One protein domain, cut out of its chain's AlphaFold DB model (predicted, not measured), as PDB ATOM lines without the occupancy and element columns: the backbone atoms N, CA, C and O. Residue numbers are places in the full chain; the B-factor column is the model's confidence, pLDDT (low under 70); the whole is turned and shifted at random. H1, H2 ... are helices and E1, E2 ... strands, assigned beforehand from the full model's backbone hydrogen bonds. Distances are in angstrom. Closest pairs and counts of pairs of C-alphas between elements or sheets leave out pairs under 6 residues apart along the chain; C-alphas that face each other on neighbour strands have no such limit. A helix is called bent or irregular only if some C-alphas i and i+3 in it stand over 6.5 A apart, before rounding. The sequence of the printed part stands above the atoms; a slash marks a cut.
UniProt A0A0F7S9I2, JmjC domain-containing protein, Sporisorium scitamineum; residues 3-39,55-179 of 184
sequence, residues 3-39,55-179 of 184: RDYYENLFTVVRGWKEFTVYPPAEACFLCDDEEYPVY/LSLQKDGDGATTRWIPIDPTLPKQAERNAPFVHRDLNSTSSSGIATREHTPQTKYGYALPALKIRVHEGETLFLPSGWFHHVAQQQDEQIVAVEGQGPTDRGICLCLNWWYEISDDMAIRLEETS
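Overview. This is residues 3 to 39 and 55 to 179 of the 184 residues of the protein "JmjC domain-containing protein" of Sporisorium scitamineum (UniProt A0A0F7S9I2). The core is a small sandwich of two three-stranded sheets, E7 E1 E9 and E6 E2 E8, face to face but with their planes 33 degrees apart. Helices H1 and H2 lie near one end of it, the loop of residues 140 to 158 reaches far beyond the other end and folds back on itself, and E3, E4 and E5 form a small arm away from the sandwich, followed by the long winding stretch of residues 68 to 115. The printed part has 162 residues, with two named helices and nine named strands that follow each other along the chain as E1 E2 H1 E3 E4 E5 E6 E7 E8 E9 H2; both sheets of the sandwich are antiparallel. The class is mixed, helices and strands, with under half of the residues in named elements. The whole is loose, with a radius of gyration of the C-alphas of 19.8 A and spans of 62 by 46 by 42 A.

Arrangement. E1, residues 6 to 14, is the inner strand between E7, residues 125 to 128, and E9, residues 159 to 166. N 9 and O 163 are 3.1 A apart, and N 10 and O 126 are 2.8 A apart, both within hydrogen-bond range. E2, residues 16 to 22, is the inner strand between E6, residues 116 to 121, and E8, residues 133 to 139; N 18 and O 137 are 2.9 A apart and N 19 and O 118 2.8 A. The two sheets make a sandwich, two sheets face to face, the strands of one at 28 degrees to those of the other. E3, residues 35 to 37, and E5, residues 65 to 67, are antiparallel neighbours, with N 36 and O 66 2.8 A apart. E4, residues 55 to 59, pairs with no named strand. H1, residues 24 to 29, and H2, residues 169 to 178, only just touch, with 3 pairs of C-alphas within 8 A, the closest those of Ala 25 and Thr 178 at 6.3 A; they run the same way at a shallow tilt of 29 degrees. H1 is irregular, C-alphas 25 and 28 being 7.3 A apart, with 0 of 2 O i to N i+4 pairs within range and 2 of 3 O i to N i+3 pairs; in H2 every O i to N i+4 pair is within range.

Along the chain. E1 runs 23.6 A from C-alpha 6 at (222.255, 118.087, 206.605); E9 is 23.3 A, E8 20.5 A and E2 19.8 A long. H2 is 14.4 A, ending with C-alpha 178 at (211.182, 107.557, 202.976).

Size, cuts and confidence. The two farthest C-alphas, of Glu 102 and Glu 148, are 62.5 A apart. Residues 40 to 54 are not printed; C-alphas 39 and 55 are 11.9 A apart across the cut. The links E5 to E6 and E8 to E9 are long. Residues 93 to 100 and 178 to 179 have pLDDT under 70.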
ATOM      1  N   ARG A   3     214.498 120.671 200.584       94.69
ATOM      2  CA  ARG A   3     215.063 119.970 201.743       94.69
ATOM      3  C   ARG A   3     216.571 119.841 201.568       94.69
ATOM      4  O   ARG A   3     217.046 119.823 200.436       94.69
ATOM      5  N   ASP A   4     217.282 119.703 202.677       94.25
ATOM      6  CA  ASP A   4     218.729 119.496 202.707       94.25
ATOM      7  C   ASP A   4     219.045 118.159 203.387       94.25
ATOM      8  O   ASP A   4     218.323 117.736 204.290       94.25
ATOM      9  N   TYR A   5     220.139 117.513 202.982       92.06
ATOM     10  CA  TYR A   5     220.647 116.285 203.612       92.06
ATOM     11  C   TYR A   5     221.671 116.591 204.717       92.06
ATOM     12  O   TYR A   5     222.679 115.906 204.859       92.06
ATOM     13  N   TYR A   6     221.411 117.639 205.498       95.06
ATOM     14  CA  TYR A   6     222.255 118.087 206.605       95.06
ATOM     15  C   TYR A   6     221.419 118.249 207.868       95.06
ATOM     16  O   TYR A   6     220.274 118.694 207.806       95.06
ATOM     17  N   GLU A   7     222.018 117.958 209.017       95.94
ATOM     18  CA  GLU A   7     221.477 118.414 210.294       95.94
ATOM     19  C   GLU A   7     221.801 119.903 210.440       95.94
ATOM     20  O   GLU A   7     222.975 120.288 210.405       95.94
ATOM     21  N   ASN A   8     220.777 120.753 210.559       97.81
ATOM     22  CA  ASN A   8     220.959 122.201 210.505       97.81
ATOM     23  C   ASN A   8     220.546 122.878 211.815       97.81
ATOM     24  O   ASN A   8     219.427 122.703 212.294       97.81
ATOM     25  N   LEU A   9     221.432 123.689 212.390       98.38
ATOM     26  CA  LEU A   9     221.105 124.566 213.518       98.38
ATOM     27  C   LEU A   9     221.005 126.001 213.007       98.38
ATOM     28  O   LEU A   9     222.008 126.547 212.577       98.38
ATOM     29  N   PHE A  10     219.838 126.634 213.078       98.50
ATOM     30  CA  PHE A  10     219.637 128.045 212.734       98.50
ATOM     31  C   PHE A  10     219.582 128.893 213.999       98.50
ATOM     32  O   PHE A  10     218.582 128.848 214.707       98.50
ATOM     33  N   THR A  11     220.615 129.692 214.265       98.62
ATOM     34  CA  THR A  11     220.640 130.634 215.397       98.62
ATOM     35  C   THR A  11     220.414 132.052 214.901       98.62
ATOM     36  O   THR A  11     221.222 132.588 214.135       98.62
ATOM     37  N   VAL A  12     219.324 132.670 215.343       98.69
ATOM     38  CA  VAL A  12     218.980 134.044 214.971       98.69
ATOM     39  C   VAL A  12     219.663 135.015 215.930       98.69
ATOM     40  O   VAL A  12     219.553 134.901 217.146       98.69
ATOM     41  N   VAL A  13     220.381 135.985 215.367       98.50
ATOM     42  CA  VAL A  13     221.163 136.992 216.102       98.50
ATOM     43  C   VAL A  13     220.491 138.364 216.070       98.50
ATOM     44  O   VAL A  13     220.628 139.115 217.023       98.50
ATOM     45  N   ARG A  14     219.790 138.712 214.983       98.12
ATOM     46  CA  ARG A  14     219.019 139.962 214.842       98.12
ATOM     47  C   ARG A  14     217.773 139.721 213.997       98.12
ATOM     48  O   ARG A  14     217.836 138.977 213.012       98.12
ATOM     49  N   GLY A  15     216.674 140.388 214.334       98.06
ATOM     50  CA  GLY A  15     215.392 140.225 213.646       98.06
ATOM     51  C   GLY A  15     214.744 138.873 213.956       98.06
ATOM     52  O   GLY A  15     214.874 138.352 215.063       98.06
ATOM     53  N   TRP A  16     214.033 138.295 212.988       98.50
ATOM     54  CA  TRP A  16     213.480 136.944 213.128       98.50
ATOM     55  C   TRP A  16     213.384 136.194 211.799       98.50
ATOM     56  O   TRP A  16     213.317 136.785 210.719       98.50
ATOM     57  N   LYS A  17     213.360 134.863 211.896       98.69
ATOM     58  CA  LYS A  17     213.120 133.927 210.791       98.69
ATOM     59  C   LYS A  17     211.760 133.262 210.965       98.69
ATOM     60  O   LYS A  17     211.365 132.952 212.084       98.69
ATOM     61  N   GLU A  18     211.050 133.013 209.873       98.44
ATOM     62  CA  GLU A  18     209.817 132.222 209.876       98.44
ATOM     63  C   GLU A  18     209.953 131.050 208.910       98.44
ATOM     64  O   GLU A  18     210.162 131.226 207.710       98.44
ATOM     65  N   PHE A  19     209.852 129.848 209.459       98.50
ATOM     66  CA  PHE A  19     209.947 128.589 208.749       98.50
ATOM     67  C   PHE A  19     208.547 128.022 208.546       98.50
ATOM     68  O   PHE A  19     207.758 127.914 209.483       98.50
ATOM     69  N   THR A  20     208.248 127.630 207.314       98.25
ATOM     70  CA  THR A  20     207.108 126.771 206.987       98.25
ATOM     71  C   THR A  20     207.666 125.403 206.636       98.25
ATOM     72  O   THR A  20     208.409 125.305 205.658       98.25
ATOM     73  N   VAL A  21     207.368 124.383 207.443       97.88
ATOM     74  CA  VAL A  21     208.030 123.075 207.359       97.88
ATOM     75  C   VAL A  21     207.057 121.912 207.186       97.88
ATOM     76  O   VAL A  21     205.949 121.923 207.731       97.88
ATOM     77  N   TYR A  22     207.516 120.892 206.460       97.00
ATOM     78  CA  TYR A  22     206.879 119.584 206.339       97.00
ATOM     79  C   TYR A  22     207.887 118.480 206.686       97.00
ATOM     80  O   TYR A  22     209.053 118.572 206.286       97.00
ATOM     81  N   PRO A  23     207.460 117.424 207.396       95.06
ATOM     82  CA  PRO A  23     208.327 116.289 207.665       95.06
ATOM     83  C   PRO A  23     208.646 115.519 206.369       95.06
ATOM     84  O   PRO A  23     207.859 115.566 205.420       95.06
ATOM     85  N   PRO A  24     209.742 114.738 206.340       92.69
ATOM     86  CA  PRO A  24     210.120 113.929 205.177       92.69
ATOM     87  C   PRO A  24     208.998 113.017 204.650       92.69
ATOM     88  O   PRO A  24     208.889 112.812 203.445       92.69
ATOM     89  N   ALA A  25     208.127 112.515 205.534       90.56
ATOM     90  CA  ALA A  25     206.999 111.648 205.178       90.56
ATOM     91  C   ALA A  25     205.971 112.309 204.235       90.56
ATOM     92  O   ALA A  25     205.258 111.612 203.516       90.56
ATOM     93  N   GLU A  26     205.915 113.643 204.190       92.62
ATOM     94  CA  GLU A  26     205.007 114.375 203.301       92.62
ATOM     95  C   GLU A  26     205.546 114.490 201.866       92.62
ATOM     96  O   GLU A  26     204.821 114.965 200.998       92.62
ATOM     97  N   ALA A  27     206.774 114.028 201.575       90.00
ATOM     98  CA  ALA A  27     207.421 114.145 200.259       90.00
ATOM     99  C   ALA A  27     206.508 113.742 199.090       90.00
ATOM    100  O   ALA A  27     206.448 114.431 198.071       90.00
ATOM    101  N   CYS A  28     205.749 112.652 199.258       88.12
ATOM    102  CA  CYS A  28     204.849 112.134 198.231       88.12
ATOM    103  C   CYS A  28     203.726 113.111 197.843       88.12
ATOM    104  O   CYS A  28     203.182 112.995 196.748       88.12
ATOM    105  N   PHE A  29     203.401 114.095 198.684       92.12
ATOM    106  CA  PHE A  29     202.373 115.097 198.417       92.12
ATOM    107  C   PHE A  29     202.934 116.433 197.923       92.12
ATOM    108  O   PHE A  29     202.168 117.260 197.440       92.12
ATOM    109  N   LEU A  30     204.245 116.666 198.012       92.00
ATOM    110  CA  LEU A  30     204.844 117.973 197.712       92.00
ATOM    111  C   LEU A  30     205.265 118.147 196.245       92.00
ATOM    112  O   LEU A  30     205.806 119.193 195.903       92.00
ATOM    113  N   CYS A  31     204.985 117.167 195.379       89.12
ATOM    114  CA  CYS A  31     205.278 117.226 193.939       89.12
ATOM    115  C   CYS A  31     206.777 117.465 193.633       89.12
ATOM    116  O   CYS A  31     207.122 118.273 192.777       89.12
ATOM    117  N   ASP A  32     207.658 116.772 194.366       86.38
ATOM    118  CA  ASP A  32     209.133 116.770 194.222       86.38
ATOM    119  C   ASP A  32     209.635 115.834 193.086       86.38
ATOM    120  O   ASP A  32     210.806 115.481 192.987       86.38
ATOM    121  N   ASP A  33     208.746 115.344 192.226       84.31
ATOM    122  CA  ASP A  33     209.069 114.376 191.171       84.31
ATOM    123  C   ASP A  33     209.303 115.005 189.790       84.31
ATOM    124  O   ASP A  33     209.816 114.330 188.896       84.31
ATOM    125  N   GLU A  34     208.984 116.286 189.607       85.44
ATOM    126  CA  GLU A  34     209.101 116.962 188.315       85.44
ATOM    127  C   GLU A  34     210.441 117.662 188.103       85.44
ATOM    128  O   GLU A  34     210.944 118.367 188.979       85.44
ATOM    129  N   GLU A  35     210.983 117.516 186.893       91.12
ATOM    130  CA  GLU A  35     212.194 118.197 186.450       91.12
ATOM    131  C   GLU A  35     211.889 119.487 185.688       91.12
ATOM    132  O   GLU A  35     211.089 119.519 184.752       91.12
ATOM    133  N   TYR A  36     212.604 120.548 186.052       91.69
ATOM    134  CA  TYR A  36     212.476 121.874 185.472       91.69
ATOM    135  C   TYR A  36     213.800 122.327 184.852       91.69
ATOM    136  O   TYR A  36     214.860 122.098 185.437       91.69
ATOM    137  N   PRO A  37     213.776 123.003 183.688       94.56
ATOM    138  CA  PRO A  37     214.970 123.607 183.110       94.56
ATOM    139  C   PRO A  37     215.570 124.666 184.042       94.56
ATOM    140  O   PRO A  37     214.855 125.511 184.582       94.56
ATOM    141  N   VAL A  38     216.895 124.657 184.183       94.81
ATOM    142  CA  VAL A  38     217.622 125.608 185.031       94.81
ATOM    143  C   VAL A  38     217.838 126.933 184.295       94.81
ATOM    144  O   VAL A  38     218.223 126.967 183.124       94.81
ATOM    145  N   TYR A  39     217.612 128.042 185.003       94.06
ATOM    146  CA  TYR A  39     217.868 129.404 184.533       94.06
ATOM    147  C   TYR A  39     218.701 130.178 185.555       94.06
ATOM    148  O   TYR A  39     218.627 129.924 186.756       94.06
ATOM    149  N   LEU A  55     217.512 142.762 185.113       89.56
ATOM    150  CA  LEU A  55     217.763 141.329 185.238       89.56
ATOM    151  C   LEU A  55     216.986 140.576 184.158       89.56
ATOM    152  O   LEU A  55     215.781 140.765 184.009       89.56
ATOM    153  N   SER A  56     217.661 139.686 183.434       91.44
ATOM    154  CA  SER A  56     217.020 138.745 182.508       91.44
ATOM    155  C   SER A  56     217.289 137.304 182.922       91.44
ATOM    156  O   SER A  56     218.376 137.010 183.417       91.44
ATOM    157  N   LEU A  57     216.349 136.402 182.651       92.50
ATOM    158  CA  LEU A  57     216.566 134.965 182.804       92.50
ATOM    159  C   LEU A  57     217.293 134.406 181.577       92.50
ATOM    160  O   LEU A  57     216.791 134.503 180.458       92.50
ATOM    161  N   GLN A  58     218.449 133.783 181.792       92.44
ATOM    162  CA  GLN A  58     219.175 133.029 180.775       92.44
ATOM    163  C   GLN A  58     219.111 131.540 181.108       92.44
ATOM    164  O   GLN A  58     219.397 131.147 182.239       92.44
ATOM    165  N   LYS A  59     218.719 130.714 180.133       92.69
ATOM    166  CA  LYS A  59     218.710 129.255 180.288       92.69
ATOM    167  C   LYS A  59     220.141 128.752 180.454       92.69
ATOM    168  O   LYS A  59     221.030 129.232 179.749       92.69
ATOM    169  N   ASP A  60     220.355 127.797 181.353       87.38
ATOM    170  CA  ASP A  60     221.672 127.188 181.511       87.38
ATOM    171  C   ASP A  60     222.053 126.396 180.247       87.38
ATOM    172  O   ASP A  60     221.210 125.721 179.643       87.38
ATOM    173  N   GLY A  61     223.304 126.542 179.805       76.00
ATOM    174  CA  GLY A  61     223.746 126.198 178.445       76.00
ATOM    175  C   GLY A  61     223.682 124.710 178.088       76.00
ATOM    176  O   GLY A  61     223.574 124.377 176.911       76.00
ATOM    177  N   ASP A  62     223.656 123.831 179.088       81.12
ATOM    178  CA  ASP A  62     223.825 122.385 178.900       81.12
ATOM    179  C   ASP A  62     222.503 121.604 178.937       81.12
ATOM    180  O   ASP A  62     222.486 120.392 179.131       81.12
ATOM    181  N   GLY A  63     221.361 122.290 178.792       82.25
ATOM    182  CA  GLY A  63     220.050 121.643 178.912       82.25
ATOM    183  C   GLY A  63     219.774 121.096 180.317       82.25
ATOM    184  O   GLY A  63     218.886 120.263 180.470       82.25
ATOM    185  N   ALA A  64     220.519 121.576 181.319       89.69
ATOM    186  CA  ALA A  64     220.420 121.135 182.698       89.69
ATOM    187  C   ALA A  64     218.987 121.271 183.226       89.69
ATOM    188  O   ALA A  64     218.343 122.323 183.088       89.69
ATOM    189  N   THR A  65     218.514 120.201 183.851       93.19
ATOM    190  CA  THR A  65     217.260 120.154 184.589       93.19
ATOM    191  C   THR A  65     217.539 119.927 186.069       93.19
ATOM    192  O   THR A  65     218.579 119.395 186.455       93.19
ATOM    193  N   THR A  66     216.614 120.362 186.917       92.12
ATOM    194  CA  THR A  66     216.609 120.033 188.342       92.12
ATOM    195  C   THR A  66     215.214 119.635 188.763       92.12
ATOM    196  O   THR A  66     214.235 120.240 188.318       92.12
ATOM    197  N   ARG A  67     215.117 118.666 189.671       91.69
ATOM    198  CA  ARG A  67     213.872 118.465 190.407       91.69
ATOM    199  C   ARG A  67     213.601 119.668 191.291       91.69
ATOM    200  O   ARG A  67     214.534 120.225 191.879       91.69
ATOM    201  N   TRP A  68     212.350 120.110 191.328       93.38
ATOM    202  CA  TRP A  68     211.957 121.234 192.163       93.38
ATOM    203  C   TRP A  68     210.497 121.149 192.571       93.38
ATOM    204  O   TRP A  68     209.643 120.770 191.779       93.38
ATOM    205  N   ILE A  69     210.209 121.591 193.792       94.19
ATOM    206  CA  ILE A  69     208.849 121.673 194.314       94.19
ATOM    207  C   ILE A  69     208.172 122.941 193.760       94.19
ATOM    208  O   ILE A  69     208.593 124.055 194.106       94.19
ATOM    209  N   PRO A  70     207.111 122.820 192.939       93.44
ATOM    210  CA  PRO A  70     206.501 123.975 192.278       93.44
ATOM    211  C   PRO A  70     205.529 124.749 193.180       93.44
ATOM    212  O   PRO A  70     205.238 125.926 192.926       93.44
ATOM    213  N   ILE A  71     205.049 124.108 194.248       93.94
ATOM    214  CA  ILE A  71     204.094 124.695 195.187       93.94
ATOM    215  C   ILE A  71     204.720 125.811 196.032       93.94
ATOM    216  O   ILE A  71     205.913 125.825 196.347       93.94
ATOM    217  N   ASP A  72     203.868 126.735 196.456       95.06
ATOM    218  CA  ASP A  72     204.181 127.754 197.443       95.06
ATOM    219  C   ASP A  72     203.520 127.407 198.780       95.06
ATOM    220  O   ASP A  72     202.302 127.556 198.921       95.06
ATOM    221  N   PRO A  73     204.286 126.953 199.783       93.94
ATOM    222  CA  PRO A  73     203.716 126.538 201.059       93.94
ATOM    223  C   PRO A  73     203.208 127.723 201.899       93.94
ATOM    224  O   PRO A  73     202.552 127.508 202.917       93.94
ATOM    225  N   THR A  74     203.496 128.967 201.499       93.50
ATOM    226  CA  THR A  74     203.000 130.170 202.186       93.50
ATOM    227  C   THR A  74     201.602 130.578 201.727       93.50
ATOM    228  O   THR A  74     200.922 131.337 202.423       93.50
ATOM    229  N   LEU A  75     201.149 130.042 200.590       93.94
ATOM    230  CA  LEU A  75     199.845 130.326 200.007       93.94
ATOM    231  C   LEU A  75     198.838 129.200 200.294       93.94
ATOM    232  O   LEU A  75     199.219 128.029 200.394       93.94
ATOM    233  N   PRO A  76     197.530 129.512 200.363       91.44
ATOM    234  CA  PRO A  76     196.487 128.492 200.424       91.44
ATOM    235  C   PRO A  76     196.559 127.513 199.246       91.44
ATOM    236  O   PRO A  76     197.003 127.864 198.150       91.44
ATOM    237  N   LYS A  77     196.049 126.291 199.434       91.00
ATOM    238  CA  LYS A  77     195.972 125.264 198.377       91.00
ATOM    239  C   LYS A  77     195.175 125.734 197.150       91.00
ATOM    240  O   LYS A  77     195.455 125.314 196.036       91.00
ATOM    241  N   GLN A  78     194.213 126.633 197.349       89.25
ATOM    242  CA  GLN A  78     193.335 127.178 196.310       89.25
ATOM    243  C   GLN A  78     193.954 128.351 195.534       89.25
ATOM    244  O   GLN A  78     193.360 128.807 194.559       89.25
ATOM    245  N   ALA A  79     195.115 128.869 195.954       92.94
ATOM    246  CA  ALA A  79     195.784 129.960 195.252       92.94
ATOM    247  C   ALA A  79     196.172 129.543 193.825       92.94
ATOM    248  O   ALA A  79     196.502 128.382 193.598       92.94
ATOM    249  N   GLU A  80     196.204 130.491 192.883       93.44
ATOM    250  CA  GLU A  80     196.492 130.237 191.458       93.44
ATOM    251  C   GLU A  80     197.753 129.385 191.243       93.44
ATOM    252  O   GLU A  80     197.738 128.446 190.451       93.44
ATOM    253  N   ARG A  81     198.810 129.653 192.018       92.94
ATOM    254  CA  ARG A  81     200.074 128.906 191.976       92.94
ATOM    255  C   ARG A  81     199.952 127.454 192.450       92.94
ATOM    256  O   ARG A  81     200.609 126.582 191.898       92.94
ATOM    257  N   ASN A  82     199.130 127.192 193.465       93.75
ATOM    258  CA  ASN A  82     199.022 125.877 194.105       93.75
ATOM    259  C   ASN A  82     197.902 125.020 193.512       93.75
ATOM    260  O   ASN A  82     198.015 123.796 193.488       93.75
ATOM    261  N   ALA A  83     196.841 125.650 193.009       91.19
ATOM    262  CA  ALA A  83     195.651 124.983 192.508       91.19
ATOM    263  C   ALA A  83     195.925 123.905 191.437       91.19
ATOM    264  O   ALA A  83     195.179 122.923 191.414       91.19
ATOM    265  N   PRO A  84     196.924 124.027 190.532       91.88
ATOM    266  CA  PRO A  84     197.268 122.965 189.578       91.88
ATOM    267  C   PRO A  84     197.729 121.659 190.228       91.88
ATOM    268  O   PRO A  84     197.532 120.599 189.647       91.88
ATOM    269  N   PHE A  85     198.277 121.724 191.440       92.06
ATOM    270  CA  PHE A  85     198.847 120.581 192.158       92.06
ATOM    271  C   PHE A  85     197.864 119.958 193.159       92.06
ATOM    272  O   PHE A  85     198.227 119.085 193.945       92.06
ATOM    273  N   VAL A  86     196.599 120.388 193.146       89.81
ATOM    274  CA  VAL A  86     195.570 119.973 194.105       89.81
ATOM    275  C   VAL A  86     194.454 119.225 193.379       89.81
ATOM    276  O   VAL A  86     193.684 119.823 192.633       89.81
ATOM    277  N   HIS A  87     194.338 117.917 193.631       86.75
ATOM    278  CA  HIS A  87     193.191 117.116 193.185       86.75
ATOM    279  C   HIS A  87     191.951 117.383 194.049       86.75
ATOM    280  O   HIS A  87     190.910 117.828 193.568       86.75
ATOM    281  N   ARG A  88     192.083 117.117 195.354       84.31
ATOM    282  CA  ARG A  88     191.067 117.338 196.387       84.31
ATOM    283  C   ARG A  88     191.760 117.757 197.673       84.31
ATOM    284  O   ARG A  88     192.745 117.136 198.053       84.31
ATOM    285  N   ASP A  89     191.229 118.764 198.355       83.75
ATOM    286  CA  ASP A  89     191.742 119.183 199.659       83.75
ATOM    287  C   ASP A  89     190.988 118.470 200.788       83.75
ATOM    288  O   ASP A  89     189.838 118.799 201.078       83.75
ATOM    289  N   LEU A  90     191.625 117.473 201.415       79.94
ATOM    290  CA  LEU A  90     191.039 116.732 202.544       79.94
ATOM    291  C   LEU A  90     190.933 117.558 203.825       79.94
ATOM    292  O   LEU A  90     190.178 117.185 204.720       79.94
ATOM    293  N   ASN A  91     191.654 118.674 203.899       80.19
ATOM    294  CA  ASN A  91     191.641 119.559 205.058       80.19
ATOM    295  C   ASN A  91     190.563 120.648 204.933       80.19
ATOM    296  O   ASN A  91     190.394 121.454 205.848       80.19
ATOM    297  N   SER A  92     189.838 120.702 203.808       79.81
ATOM    298  CA  SER A  92     188.787 121.695 203.593       79.81
ATOM    299  C   SER A  92     187.526 121.339 204.381       79.81
ATOM    300  O   SER A  92     186.946 120.267 204.213       79.81
ATOM    301  N   THR A  93     187.080 122.263 205.231       67.38
ATOM    302  CA  THR A  93     185.858 122.129 206.042       67.38
ATOM    303  C   THR A  93     184.596 122.627 205.328       67.38
ATOM    304  O   THR A  93     183.489 122.397 205.812       67.38
ATOM    305  N   SER A  94     184.728 123.295 204.177       62.03
ATOM    306  CA  SER A  94     183.612 123.885 203.430       62.03
ATOM    307  C   SER A  94     183.165 122.999 202.265       62.03
ATOM    308  O   SER A  94     183.895 122.811 201.293       62.03
ATOM    309  N   SER A  95     181.922 122.522 202.321       54.94
ATOM    310  CA  SER A  95     181.239 121.690 201.315       54.94
ATOM    311  C   SER A  95     180.818 122.440 200.038       54.94
ATOM    312  O   SER A  95     179.858 122.052 199.373       54.94
ATOM    313  N   SER A  96     181.481 123.542 199.695       50.09
ATOM    314  CA  SER A  96     181.094 124.419 198.588       50.09
ATOM    315  C   SER A  96     182.068 124.296 197.419       50.09
ATOM    316  O   SER A  96     183.086 124.978 197.374       50.09
ATOM    317  N   GLY A  97     181.719 123.425 196.467       55.00
ATOM    318  CA  GLY A  97     182.075 123.564 195.051       55.00
ATOM    319  C   GLY A  97     183.563 123.648 194.711       55.00
ATOM    320  O   GLY A  97     183.939 124.473 193.883       55.00
ATOM    321  N   ILE A  98     184.414 122.809 195.306       57.28
ATOM    322  CA  ILE A  98     185.780 122.648 194.795       57.28
ATOM    323  C   ILE A  98     185.665 121.954 193.437       57.28
ATOM    324  O   ILE A  98     185.158 120.836 193.357       57.28
ATOM    325  N   ALA A  99     186.113 122.622 192.374       55.84
ATOM    326  CA  ALA A  99     186.269 121.998 191.071       55.84
ATOM    327  C   ALA A  99     187.234 120.814 191.223       55.84
ATOM    328  O   ALA A  99     188.441 121.003 191.372       55.84
ATOM    329  N   THR A 100     186.697 119.596 191.245       61.91
ATOM    330  CA  THR A 100     187.493 118.373 191.174       61.91
ATOM    331  C   THR A 100     188.237 118.385 189.848       61.91
ATOM    332  O   THR A 100     187.612 118.311 188.788       61.91
ATOM    333  N   ARG A 101     189.561 118.539 189.909       70.38
ATOM    334  CA  ARG A 101     190.442 118.356 188.750       70.38
ATOM    335  C   ARG A 101     190.604 116.859 188.496       70.38
ATOM    336  O   ARG A 101     190.343 116.055 189.386       70.38
ATOM    337  N   GLU A 102     191.036 116.477 187.301       77.19
ATOM    338  CA  GLU A 102     191.426 115.087 187.060       77.19
ATOM    339  C   GLU A 102     192.627 114.725 187.937       77.19
ATOM    340  O   GLU A 102     193.560 115.516 188.086       77.19
ATOM    341  N   HIS A 103     192.592 113.539 188.544       78.25
ATOM    342  CA  HIS A 103     193.708 113.048 189.339       78.25
ATOM    343  C   HIS A 103     194.877 112.691 188.419       78.25
ATOM    344  O   HIS A 103     194.834 111.687 187.709       78.25
ATOM    345  N   THR A 104     195.936 113.490 188.466       80.94
ATOM    346  CA  THR A 104     197.223 113.195 187.827       80.94
ATOM    347  C   THR A 104     198.315 112.992 188.885       80.94
ATOM    348  O   THR A 104     198.146 113.434 190.030       80.94
ATOM    349  N   PRO A 105     199.466 112.384 188.535       78.56
ATOM    350  CA  PRO A 105     200.626 112.299 189.427       78.56
ATOM    351  C   PRO A 105     201.100 113.650 189.988       78.56
ATOM    352  O   PRO A 105     201.776 113.684 191.005       78.56
ATOM    353  N   GLN A 106     200.729 114.770 189.380       81.12
ATOM    354  CA  GLN A 106     201.085 116.117 189.829       81.12
ATOM    355  C   GLN A 106     200.090 116.696 190.840       81.12
ATOM    356  O   GLN A 106     200.388 117.675 191.515       81.12
ATOM    357  N   THR A 107     198.900 116.109 190.969       86.94
ATOM    358  CA  THR A 107     197.789 116.669 191.759       86.94
ATOM    359  C   THR A 107     197.756 116.191 193.220       86.94
ATOM    360  O   THR A 107     196.688 116.020 193.815       86.94
ATOM    361  N   LYS A 108     198.930 115.962 193.821       90.00
ATOM    362  CA  LYS A 108     199.074 115.291 195.125       90.00
ATOM    363  C   LYS A 108     199.010 116.237 196.336       90.00
ATOM    364  O   LYS A 108     198.639 115.799 197.425       90.00
ATOM    365  N   TYR A 109     199.268 117.537 196.169       91.88
ATOM    366  CA  TYR A 109     199.379 118.504 197.277       91.88
ATOM    367  C   TYR A 109     198.089 118.700 198.078       91.88
ATOM    368  O   TYR A 109     198.112 119.030 199.264       91.88
ATOM    369  N   GLY A 110     196.937 118.417 197.468       88.81
ATOM    370  CA  GLY A 110     195.649 118.420 198.161       88.81
ATOM    371  C   GLY A 110     195.597 117.504 199.391       88.81
ATOM    372  O   GLY A 110     194.891 117.814 200.352       88.81
ATOM    373  N   TYR A 111     196.401 116.443 199.409       90.50
ATOM    374  CA  TYR A 111     196.443 115.460 200.491       90.50
ATOM    375  C   TYR A 111     197.458 115.779 201.589       90.50
ATOM    376  O   TYR A 111     197.358 115.196 202.664       90.50
ATOM    377  N   ALA A 112     198.378 116.721 201.348       92.00
ATOM    378  CA  ALA A 112     199.368 117.112 202.341       92.00
ATOM    379  C   ALA A 112     198.692 117.644 203.612       92.00
ATOM    380  O   ALA A 112     197.680 118.367 203.543       92.00
ATOM    381  N   LEU A 113     199.269 117.322 204.766       91.25
ATOM    382  CA  LEU A 113     198.875 117.906 206.044       91.25
ATOM    383  C   LEU A 113     199.111 119.426 206.043       91.25
ATOM    384  O   LEU A 113     199.844 119.949 205.209       91.25
ATOM    385  N   PRO A 114     198.485 120.193 206.947       92.19
ATOM    386  CA  PRO A 114     198.862 121.589 207.126       92.19
ATOM    387  C   PRO A 114     200.341 121.709 207.525       92.19
ATOM    388  O   PRO A 114     200.799 121.003 208.424       92.19
ATOM    389  N   ALA A 115     201.071 122.628 206.889       94.81
ATOM    390  CA  ALA A 115     202.458 122.909 207.249       94.81
ATOM    391  C   ALA A 115     202.582 123.388 208.702       94.81
ATOM    392  O   ALA A 115     201.753 124.173 209.181       94.81
ATOM    393  N   LEU A 116     203.676 123.017 209.366       96.50
ATOM    394  CA  LEU A 116     204.038 123.614 210.646       96.50
ATOM    395  C   LEU A 116     204.697 124.977 210.400       96.50
ATOM    396  O   LEU A 116     205.609 125.100 209.582       96.50
ATOM    397  N   LYS A 117     204.238 126.005 211.120       97.56
ATOM    398  CA  LYS A 117     204.814 127.353 211.077       97.56
ATOM    399  C   LYS A 117     205.586 127.628 212.357       97.56
ATOM    400  O   LYS A 117     205.016 127.562 213.443       97.56
ATOM    401  N   ILE A 118     206.867 127.944 212.216       98.31
ATOM    402  CA  ILE A 118     207.785 128.186 213.330       98.31
ATOM    403  C   ILE A 118     208.404 129.560 213.135       98.31
ATOM    404  O   ILE A 118     208.976 129.833 212.082       98.31
ATOM    405  N   ARG A 119     208.326 130.416 214.150       98.56
ATOM    406  CA  ARG A 119     209.084 131.665 214.189       98.56
ATOM    407  C   ARG A 119     210.245 131.507 215.157       98.56
ATOM    408  O   ARG A 119     210.043 130.997 216.250       98.56
ATOM    409  N   VAL A 120     211.427 131.921 214.718       98.62
ATOM    410  CA  VAL A 120     212.674 131.880 215.485       98.62
ATOM    411  C   VAL A 120     213.131 133.318 215.667       98.62
ATOM    412  O   VAL A 120     213.410 134.019 214.687       98.62
ATOM    413  N   HIS A 121     213.128 133.771 216.909       98.56
ATOM    414  CA  HIS A 121     213.468 135.122 217.322       98.56
ATOM    415  C   HIS A 121     214.949 135.254 217.674       98.56
ATOM    416  O   HIS A 121     215.670 134.272 217.829       98.56
ATOM    417  N   GLU A 122     215.408 136.496 217.797       98.19
ATOM    418  CA  GLU A 122     216.735 136.821 218.313       98.19
ATOM    419  C   GLU A 122     217.068 136.058 219.608       98.19
ATOM    420  O   GLU A 122     216.289 136.038 220.559       98.19
ATOM    421  N   GLY A 123     218.246 135.430 219.625       98.25
ATOM    422  CA  GLY A 123     218.730 134.602 220.728       98.25
ATOM    423  C   GLY A 123     218.248 133.149 220.692       98.25
ATOM    424  O   GLY A 123     218.745 132.338 221.470       98.25
ATOM    425  N   GLU A 124     217.326 132.796 219.793       98.69
ATOM    426  CA  GLU A 124     216.812 131.435 219.656       98.69
ATOM    427  C   GLU A 124     217.574 130.634 218.595       98.69
ATOM    428  O   GLU A 124     218.058 131.162 217.586       98.69
ATOM    429  N   THR A 125     217.623 129.319 218.815       98.69
ATOM    430  CA  THR A 125     218.166 128.347 217.866       98.69
ATOM    431  C   THR A 125     217.094 127.332 217.487       98.69
ATOM    432  O   THR A 125     216.535 126.659 218.353       98.69
ATOM    433  N   LEU A 126     216.848 127.172 216.188       98.62
ATOM    434  CA  LEU A 126     216.054 126.080 215.636       98.62
ATOM    435  C   LEU A 126     216.976 124.956 215.176       98.62
ATOM    436  O   LEU A 126     217.813 125.161 214.301       98.62
ATOM    437  N   PHE A 127     216.772 123.758 215.711       98.38
ATOM    438  CA  PHE A 127     217.268 122.545 215.076       98.38
ATOM    439  C   PHE A 127     216.282 122.103 213.993       98.38
ATOM    440  O   PHE A 127     215.137 121.767 214.294       98.38
ATOM    441  N   LEU A 128     216.726 122.140 212.739       98.06
ATOM    442  CA  LEU A 128     216.006 121.643 211.579       98.06
ATOM    443  C   LEU A 128     216.648 120.314 211.152       98.06
ATOM    444  O   LEU A 128     217.762 120.336 210.619       98.06
ATOM    445  N   PRO A 129     215.979 119.175 211.400       96.31
ATOM    446  CA  PRO A 129     216.562 117.883 211.092       96.31
ATOM    447  C   PRO A 129     216.718 117.670 209.589       96.31
ATOM    448  O   PRO A 129     215.965 118.224 208.779       96.31
ATOM    449  N   SER A 130     217.649 116.796 209.229       95.00
ATOM    450  CA  SER A 130     217.883 116.425 207.837       95.00
ATOM    451  C   SER A 130     216.627 115.895 207.132       95.00
ATOM    452  O   SER A 130     215.773 115.225 207.722       95.00
ATOM    453  N   GLY A 131     216.489 116.225 205.848       93.62
ATOM    454  CA  GLY A 131     215.386 115.801 204.985       93.62
ATOM    455  C   GLY A 131     214.064 116.549 205.181       93.62
ATOM    456  O   GLY A 131     213.133 116.318 204.405       93.62
ATOM    457  N   TRP A 132     213.951 117.444 206.169       96.44
ATOM    458  CA  TRP A 132     212.751 118.262 206.354       96.44
ATOM    459  C   TRP A 132     212.602 119.285 205.233       96.44
ATOM    460  O   TRP A 132     213.514 120.067 204.940       96.44
ATOM    461  N   PHE A 133     211.412 119.319 204.635       97.25
ATOM    462  CA  PHE A 133     211.087 120.331 203.645       97.25
ATOM    463  C   PHE A 133     210.812 121.644 204.349       97.25
ATOM    464  O   PHE A 133     210.048 121.686 205.314       97.25
ATOM    465  N   HIS A 134     211.410 122.720 203.860       97.94
ATOM    466  CA  HIS A 134     211.297 124.014 204.495       97.94
ATOM    467  C   HIS A 134     211.270 125.160 203.482       97.94
ATOM    468  O   HIS A 134     211.888 125.148 202.413       97.94
ATOM    469  N   HIS A 135     210.492 126.173 203.830       98.25
ATOM    470  CA  HIS A 135     210.509 127.496 203.232       98.25
ATOM    471  C   HIS A 135     210.835 128.501 204.331       98.25
ATOM    472  O   HIS A 135     210.266 128.415 205.420       98.25
ATOM    473  N   VAL A 136     211.714 129.461 204.044       98.19
ATOM    474  CA  VAL A 136     212.212 130.418 205.037       98.19
ATOM    475  C   VAL A 136     211.904 131.840 204.591       98.19
ATOM    476  O   VAL A 136     212.359 132.280 203.538       98.19
ATOM    477  N   ALA A 137     211.163 132.563 205.420       98.06
ATOM    478  CA  ALA A 137     211.024 134.010 205.364       98.06
ATOM    479  C   ALA A 137     211.839 134.655 206.492       98.06
ATOM    480  O   ALA A 137     212.258 133.993 207.447       98.06
ATOM    481  N   GLN A 138     212.092 135.954 206.378       97.88
ATOM    482  CA  GLN A 138     212.852 136.695 207.377       97.88
ATOM    483  C   GLN A 138     212.362 138.129 207.482       97.88
ATOM    484  O   GLN A 138     211.895 138.699 206.498       97.88
ATOM    485  N   GLN A 139     212.531 138.709 208.662       98.06
ATOM    486  CA  GLN A 139     212.182 140.089 208.948       98.06
ATOM    487  C   GLN A 139     213.342 140.750 209.679       98.06
ATOM    488  O   GLN A 139     213.890 140.190 210.633       98.06
ATOM    489  N   GLN A 140     213.717 141.937 209.207       97.25
ATOM    490  CA  GLN A 140     214.692 142.775 209.891       97.25
ATOM    491  C   GLN A 140     214.128 143.296 211.210       97.25
ATOM    492  O   GLN A 140     212.912 143.436 211.358       97.25
ATOM    493  N   ASP A 141     215.009 143.582 212.155       96.00
ATOM    494  CA  ASP A 141     214.626 144.360 213.324       96.00
ATOM    495  C   ASP A 141     214.485 145.856 212.996       96.00
ATOM    496  O   ASP A 141     214.507 146.241 211.831       96.00
ATOM    497  N   GLU A 142     214.292 146.694 214.012       95.25
ATOM    498  CA  GLU A 142     214.178 148.143 213.841       95.25
ATOM    499  C   GLU A 142     215.423 148.831 214.405       95.25
ATOM    500  O   GLU A 142     215.748 148.689 215.586       95.25
ATOM    501  N   GLN A 143     216.118 149.604 213.569       92.06
ATOM    502  CA  GLN A 143     217.264 150.397 214.003       92.06
ATOM    503  C   GLN A 143     217.226 151.785 213.367       92.06
ATOM    504  O   GLN A 143     217.870 152.054 212.351       92.06
ATOM    505  N   ILE A 144     216.486 152.694 214.003       92.44
ATOM    506  CA  ILE A 144     216.359 154.078 213.546       92.44
ATOM    507  C   ILE A 144     217.627 154.863 213.881       92.44
ATOM    508  O   ILE A 144     217.975 155.053 215.047       92.44
ATOM    509  N   VAL A 145     218.303 155.362 212.849       91.75
ATOM    510  CA  VAL A 145     219.480 156.227 212.987       91.75
ATOM    511  C   VAL A 145     219.206 157.618 212.427       91.75
ATOM    512  O   VAL A 145     218.540 157.782 211.401       91.75
ATOM    513  N   ALA A 146     219.747 158.637 213.096       88.69
ATOM    514  CA  ALA A 146     219.802 159.990 212.558       88.69
ATOM    515  C   ALA A 146     221.005 160.100 211.611       88.69
ATOM    516  O   ALA A 146     222.134 159.800 211.999       88.69
ATOM    517  N   VAL A 147     220.761 160.521 210.372       86.50
ATOM    518  CA  VAL A 147     221.800 160.740 209.361       86.50
ATOM    519  C   VAL A 147     221.842 162.237 209.067       86.50
ATOM    520  O   VAL A 147     220.812 162.823 208.742       86.50
ATOM    521  N   GLU A 148     223.006 162.879 209.204       85.06
ATOM    522  CA  GLU A 148     223.136 164.319 208.937       85.06
ATOM    523  C   GLU A 148     222.656 164.663 207.519       85.06
ATOM    524  O   GLU A 148     223.088 164.069 206.533       85.06
ATOM    525  N   GLY A 149     221.729 165.621 207.421       86.81
ATOM    526  CA  GLY A 149     221.131 166.036 206.148       86.81
ATOM    527  C   GLY A 149     220.019 165.123 205.614       86.81
ATOM    528  O   GLY A 149     219.487 165.403 204.541       86.81
ATOM    529  N   GLN A 150     219.629 164.071 206.341       83.44
ATOM    530  CA  GLN A 150     218.493 163.203 206.017       83.44
ATOM    531  C   GLN A 150     217.563 163.027 207.230       83.44
ATOM    532  O   GLN A 150     217.925 163.307 208.373       83.44
ATOM    533  N   GLY A 151     216.324 162.595 206.980       88.19
ATOM    534  CA  GLY A 151     215.392 162.226 208.048       88.19
ATOM    535  C   GLY A 151     215.825 160.952 208.794       88.19
ATOM    536  O   GLY A 151     216.785 160.287 208.389       88.19
ATOM    537  N   PRO A 152     215.107 160.577 209.870       90.31
ATOM    538  CA  PRO A 152     215.311 159.297 210.540       90.31
ATOM    539  C   PRO A 152     215.229 158.159 209.521       90.31
ATOM    540  O   PRO A 152     214.276 158.086 208.747       90.31
ATOM    541  N   THR A 153     216.245 157.301 209.499       92.81
ATOM    542  CA  THR A 153     216.349 156.199 208.538       92.81
ATOM    543  C   THR A 153     216.428 154.883 209.296       92.81
ATOM    544  O   THR A 153     217.286 154.738 210.169       92.81
ATOM    545  N   ASP A 154     215.562 153.925 208.961       94.06
ATOM    546  CA  ASP A 154     215.656 152.563 209.488       94.06
ATOM    547  C   ASP A 154     216.797 151.805 208.800       94.06
ATOM    548  O   ASP A 154     216.863 151.717 207.572       94.06
ATOM    549  N   ARG A 155     217.721 151.289 209.607       94.19
ATOM    550  CA  ARG A 155     218.849 150.451 209.186       94.19
ATOM    551  C   ARG A 155     218.827 149.081 209.858       94.19
ATOM    552  O   ARG A 155     219.885 148.478 210.039       94.19
ATOM    553  N   GLY A 156     217.645 148.619 210.251       95.62
ATOM    554  CA  GLY A 156     217.444 147.281 210.775       95.62
ATOM    555  C   GLY A 156     217.972 146.194 209.842       95.62
ATOM    556  O   GLY A 156     218.045 146.364 208.623       95.62
ATOM    557  N   ILE A 157     218.351 145.060 210.422       97.00
ATOM    558  CA  ILE A 157     218.841 143.892 209.689       97.00
ATOM    559  C   ILE A 157     218.227 142.607 210.243       97.00
ATOM    560  O   ILE A 157     217.831 142.526 211.403       97.00
ATOM    561  N   CYS A 158     218.179 141.566 209.414       98.06
ATOM    562  CA  CYS A 158     218.014 140.201 209.898       98.06
ATOM    563  C   CYS A 158     219.358 139.485 209.787       98.06
ATOM    564  O   CYS A 158     219.917 139.386 208.693       98.06
ATOM    565  N   LEU A 159     219.873 138.987 210.910       98.19
ATOM    566  CA  LEU A 159     221.120 138.235 210.970       98.19
ATOM    567  C   LEU A 159     220.847 136.865 211.579       98.19
ATOM    568  O   LEU A 159     220.327 136.757 212.686       98.19
ATOM    569  N   CYS A 160     221.226 135.817 210.857       98.38
ATOM    570  CA  CYS A 160     221.108 134.434 211.292       98.38
ATOM    571  C   CYS A 160     222.378 133.694 210.893       98.38
ATOM    572  O   CYS A 160     222.896 133.898 209.795       98.38
ATOM    573  N   LEU A 161     222.848 132.825 211.774       98.25
ATOM    574  CA  LEU A 161     223.937 131.896 211.522       98.25
ATOM    575  C   LEU A 161     223.345 130.492 211.391       98.25
ATOM    576  O   LEU A 161     222.393 130.165 212.102       98.25
ATOM    577  N   ASN A 162     223.876 129.681 210.481       97.00
ATOM    578  CA  ASN A 162     223.463 128.295 210.312       97.00
ATOM    579  C   ASN A 162     224.666 127.340 210.284       97.00
ATOM    580  O   ASN A 162     225.630 127.573 209.560       97.00
ATOM    581  N   TRP A 163     224.604 126.272 211.082       97.94
ATOM    582  CA  TRP A 163     225.652 125.251 211.203       97.94
ATOM    583  C   TRP A 163     225.160 123.968 210.558       97.94
ATOM    584  O   TRP A 163     224.101 123.465 210.927       97.94
ATOM    585  N   TRP A 164     225.932 123.472 209.596       97.69
ATOM    586  CA  TRP A 164     225.578 122.317 208.783       97.69
ATOM    587  C   TRP A 164     226.456 121.153 209.204       97.69
ATOM    588  O   TRP A 164     227.682 121.234 209.110       97.69
ATOM    589  N   TYR A 165     225.823 120.084 209.669       96.31
ATOM    590  CA  TYR A 165     226.502 118.847 210.020       96.31
ATOM    591  C   TYR A 165     226.105 117.770 209.019       96.31
ATOM    592  O   TYR A 165     224.923 117.603 208.707       96.31
ATOM    593  N   GLU A 166     227.103 117.064 208.493       94.00
ATOM    594  CA  GLU A 166     226.877 115.914 207.621       94.00
ATOM    595  C   GLU A 166     226.089 114.836 208.366       94.00
ATOM    596  O   GLU A 166     226.325 114.570 209.550       94.00
ATOM    597  N   ILE A 167     225.139 114.223 207.665       90.00
ATOM    598  CA  ILE A 167     224.414 113.068 208.181       90.00
ATOM    599  C   ILE A 167     225.267 111.804 208.077       90.00
ATOM    600  O   ILE A 167     226.093 111.668 207.180       90.00
ATOM    601  N   SER A 168     225.032 110.845 208.972       87.19
ATOM    602  CA  SER A 168     225.597 109.498 208.840       87.19
ATOM    603  C   SER A 168     224.969 108.739 207.668       87.19
ATOM    604  O   SER A 168     223.777 108.924 207.405       87.19
ATOM    605  N   ASP A 169     225.699 107.783 207.090       83.75
ATOM    606  CA  ASP A 169     225.208 106.878 206.036       83.75
ATOM    607  C   ASP A 169     223.861 106.220 206.391       83.75
ATOM    608  O   ASP A 169     222.940 106.198 205.576       83.75
ATOM    609  N   ASP A 170     223.686 105.779 207.642       83.75
ATOM    610  CA  ASP A 170     222.430 105.181 208.121       83.75
ATOM    611  C   ASP A 170     221.224 106.129 207.991       83.75
ATOM    612  O   ASP A 170     220.102 105.695 207.720       83.75
ATOM    613  N   MET A 171     221.432 107.431 208.208       81.88
ATOM    614  CA  MET A 171     220.378 108.442 208.063       81.88
ATOM    615  C   MET A 171     220.112 108.755 206.598       81.88
ATOM    616  O   MET A 171     218.950 108.918 206.228       81.88
ATOM    617  N   ALA A 172     221.152 108.779 205.762       80.31
ATOM    618  CA  ALA A 172     220.992 108.937 204.321       80.31
ATOM    619  C   ALA A 172     220.118 107.813 203.737       80.31
ATOM    620  O   ALA A 172     219.124 108.104 203.074       80.31
ATOM    621  N   ILE A 173     220.401 106.552 204.092       80.94
ATOM    622  CA  ILE A 173     219.622 105.383 203.647       80.94
ATOM    623  C   ILE A 173     218.151 105.509 204.065       80.94
ATOM    624  O   ILE A 173     217.251 105.341 203.243       80.94
ATOM    625  N   ARG A 174     217.872 105.872 205.324       80.19
ATOM    626  CA  ARG A 174     216.484 106.042 205.791       80.19
ATOM    627  C   ARG A 174     215.745 107.151 205.048       80.19
ATOM    628  O   ARG A 174     214.553 107.012 204.773       80.19
ATOM    629  N   LEU A 175     216.412 108.262 204.741       77.56
ATOM    630  CA  LEU A 175     215.798 109.359 203.992       77.56
ATOM    631  C   LEU A 175     215.477 108.952 202.550       77.56
ATOM    632  O   LEU A 175     214.409 109.319 202.054       77.56
ATOM    633  N   GLU A 176     216.336 108.154 201.913       75.50
ATOM    634  CA  GLU A 176     216.066 107.568 200.596       75.50
ATOM    635  C   GLU A 176     214.868 106.611 200.626       75.50
ATOM    636  O   GLU A 176     213.976 106.726 199.789       75.50
ATOM    637  N   GLU A 177     214.774 105.732 201.627       72.69
ATOM    638  CA  GLU A 177     213.630 104.819 201.797       72.69
ATOM    639  C   GLU A 177     212.307 105.567 202.033       72.69
ATOM    640  O   GLU A 177     211.242 105.134 201.586       72.69
ATOM    641  N   THR A 178     212.362 106.714 202.720       66.69
ATOM    642  CA  THR A 178     211.182 107.557 202.976       66.69
ATOM    643  C   THR A 178     210.740 108.316 201.721       66.69
ATOM    644  O   THR A 178     209.570 108.686 201.590       66.69
ATOM    645  N   SER A 179     211.644 108.519 200.758       61.31
ATOM    646  CA  SER A 179     211.307 108.936 199.399       61.31
ATOM    647  C   SER A 179     210.682 107.759 198.649       61.31
ATOM    648  O   SER A 179     211.273 107.189 197.738       61.31
TER     649      SER A 179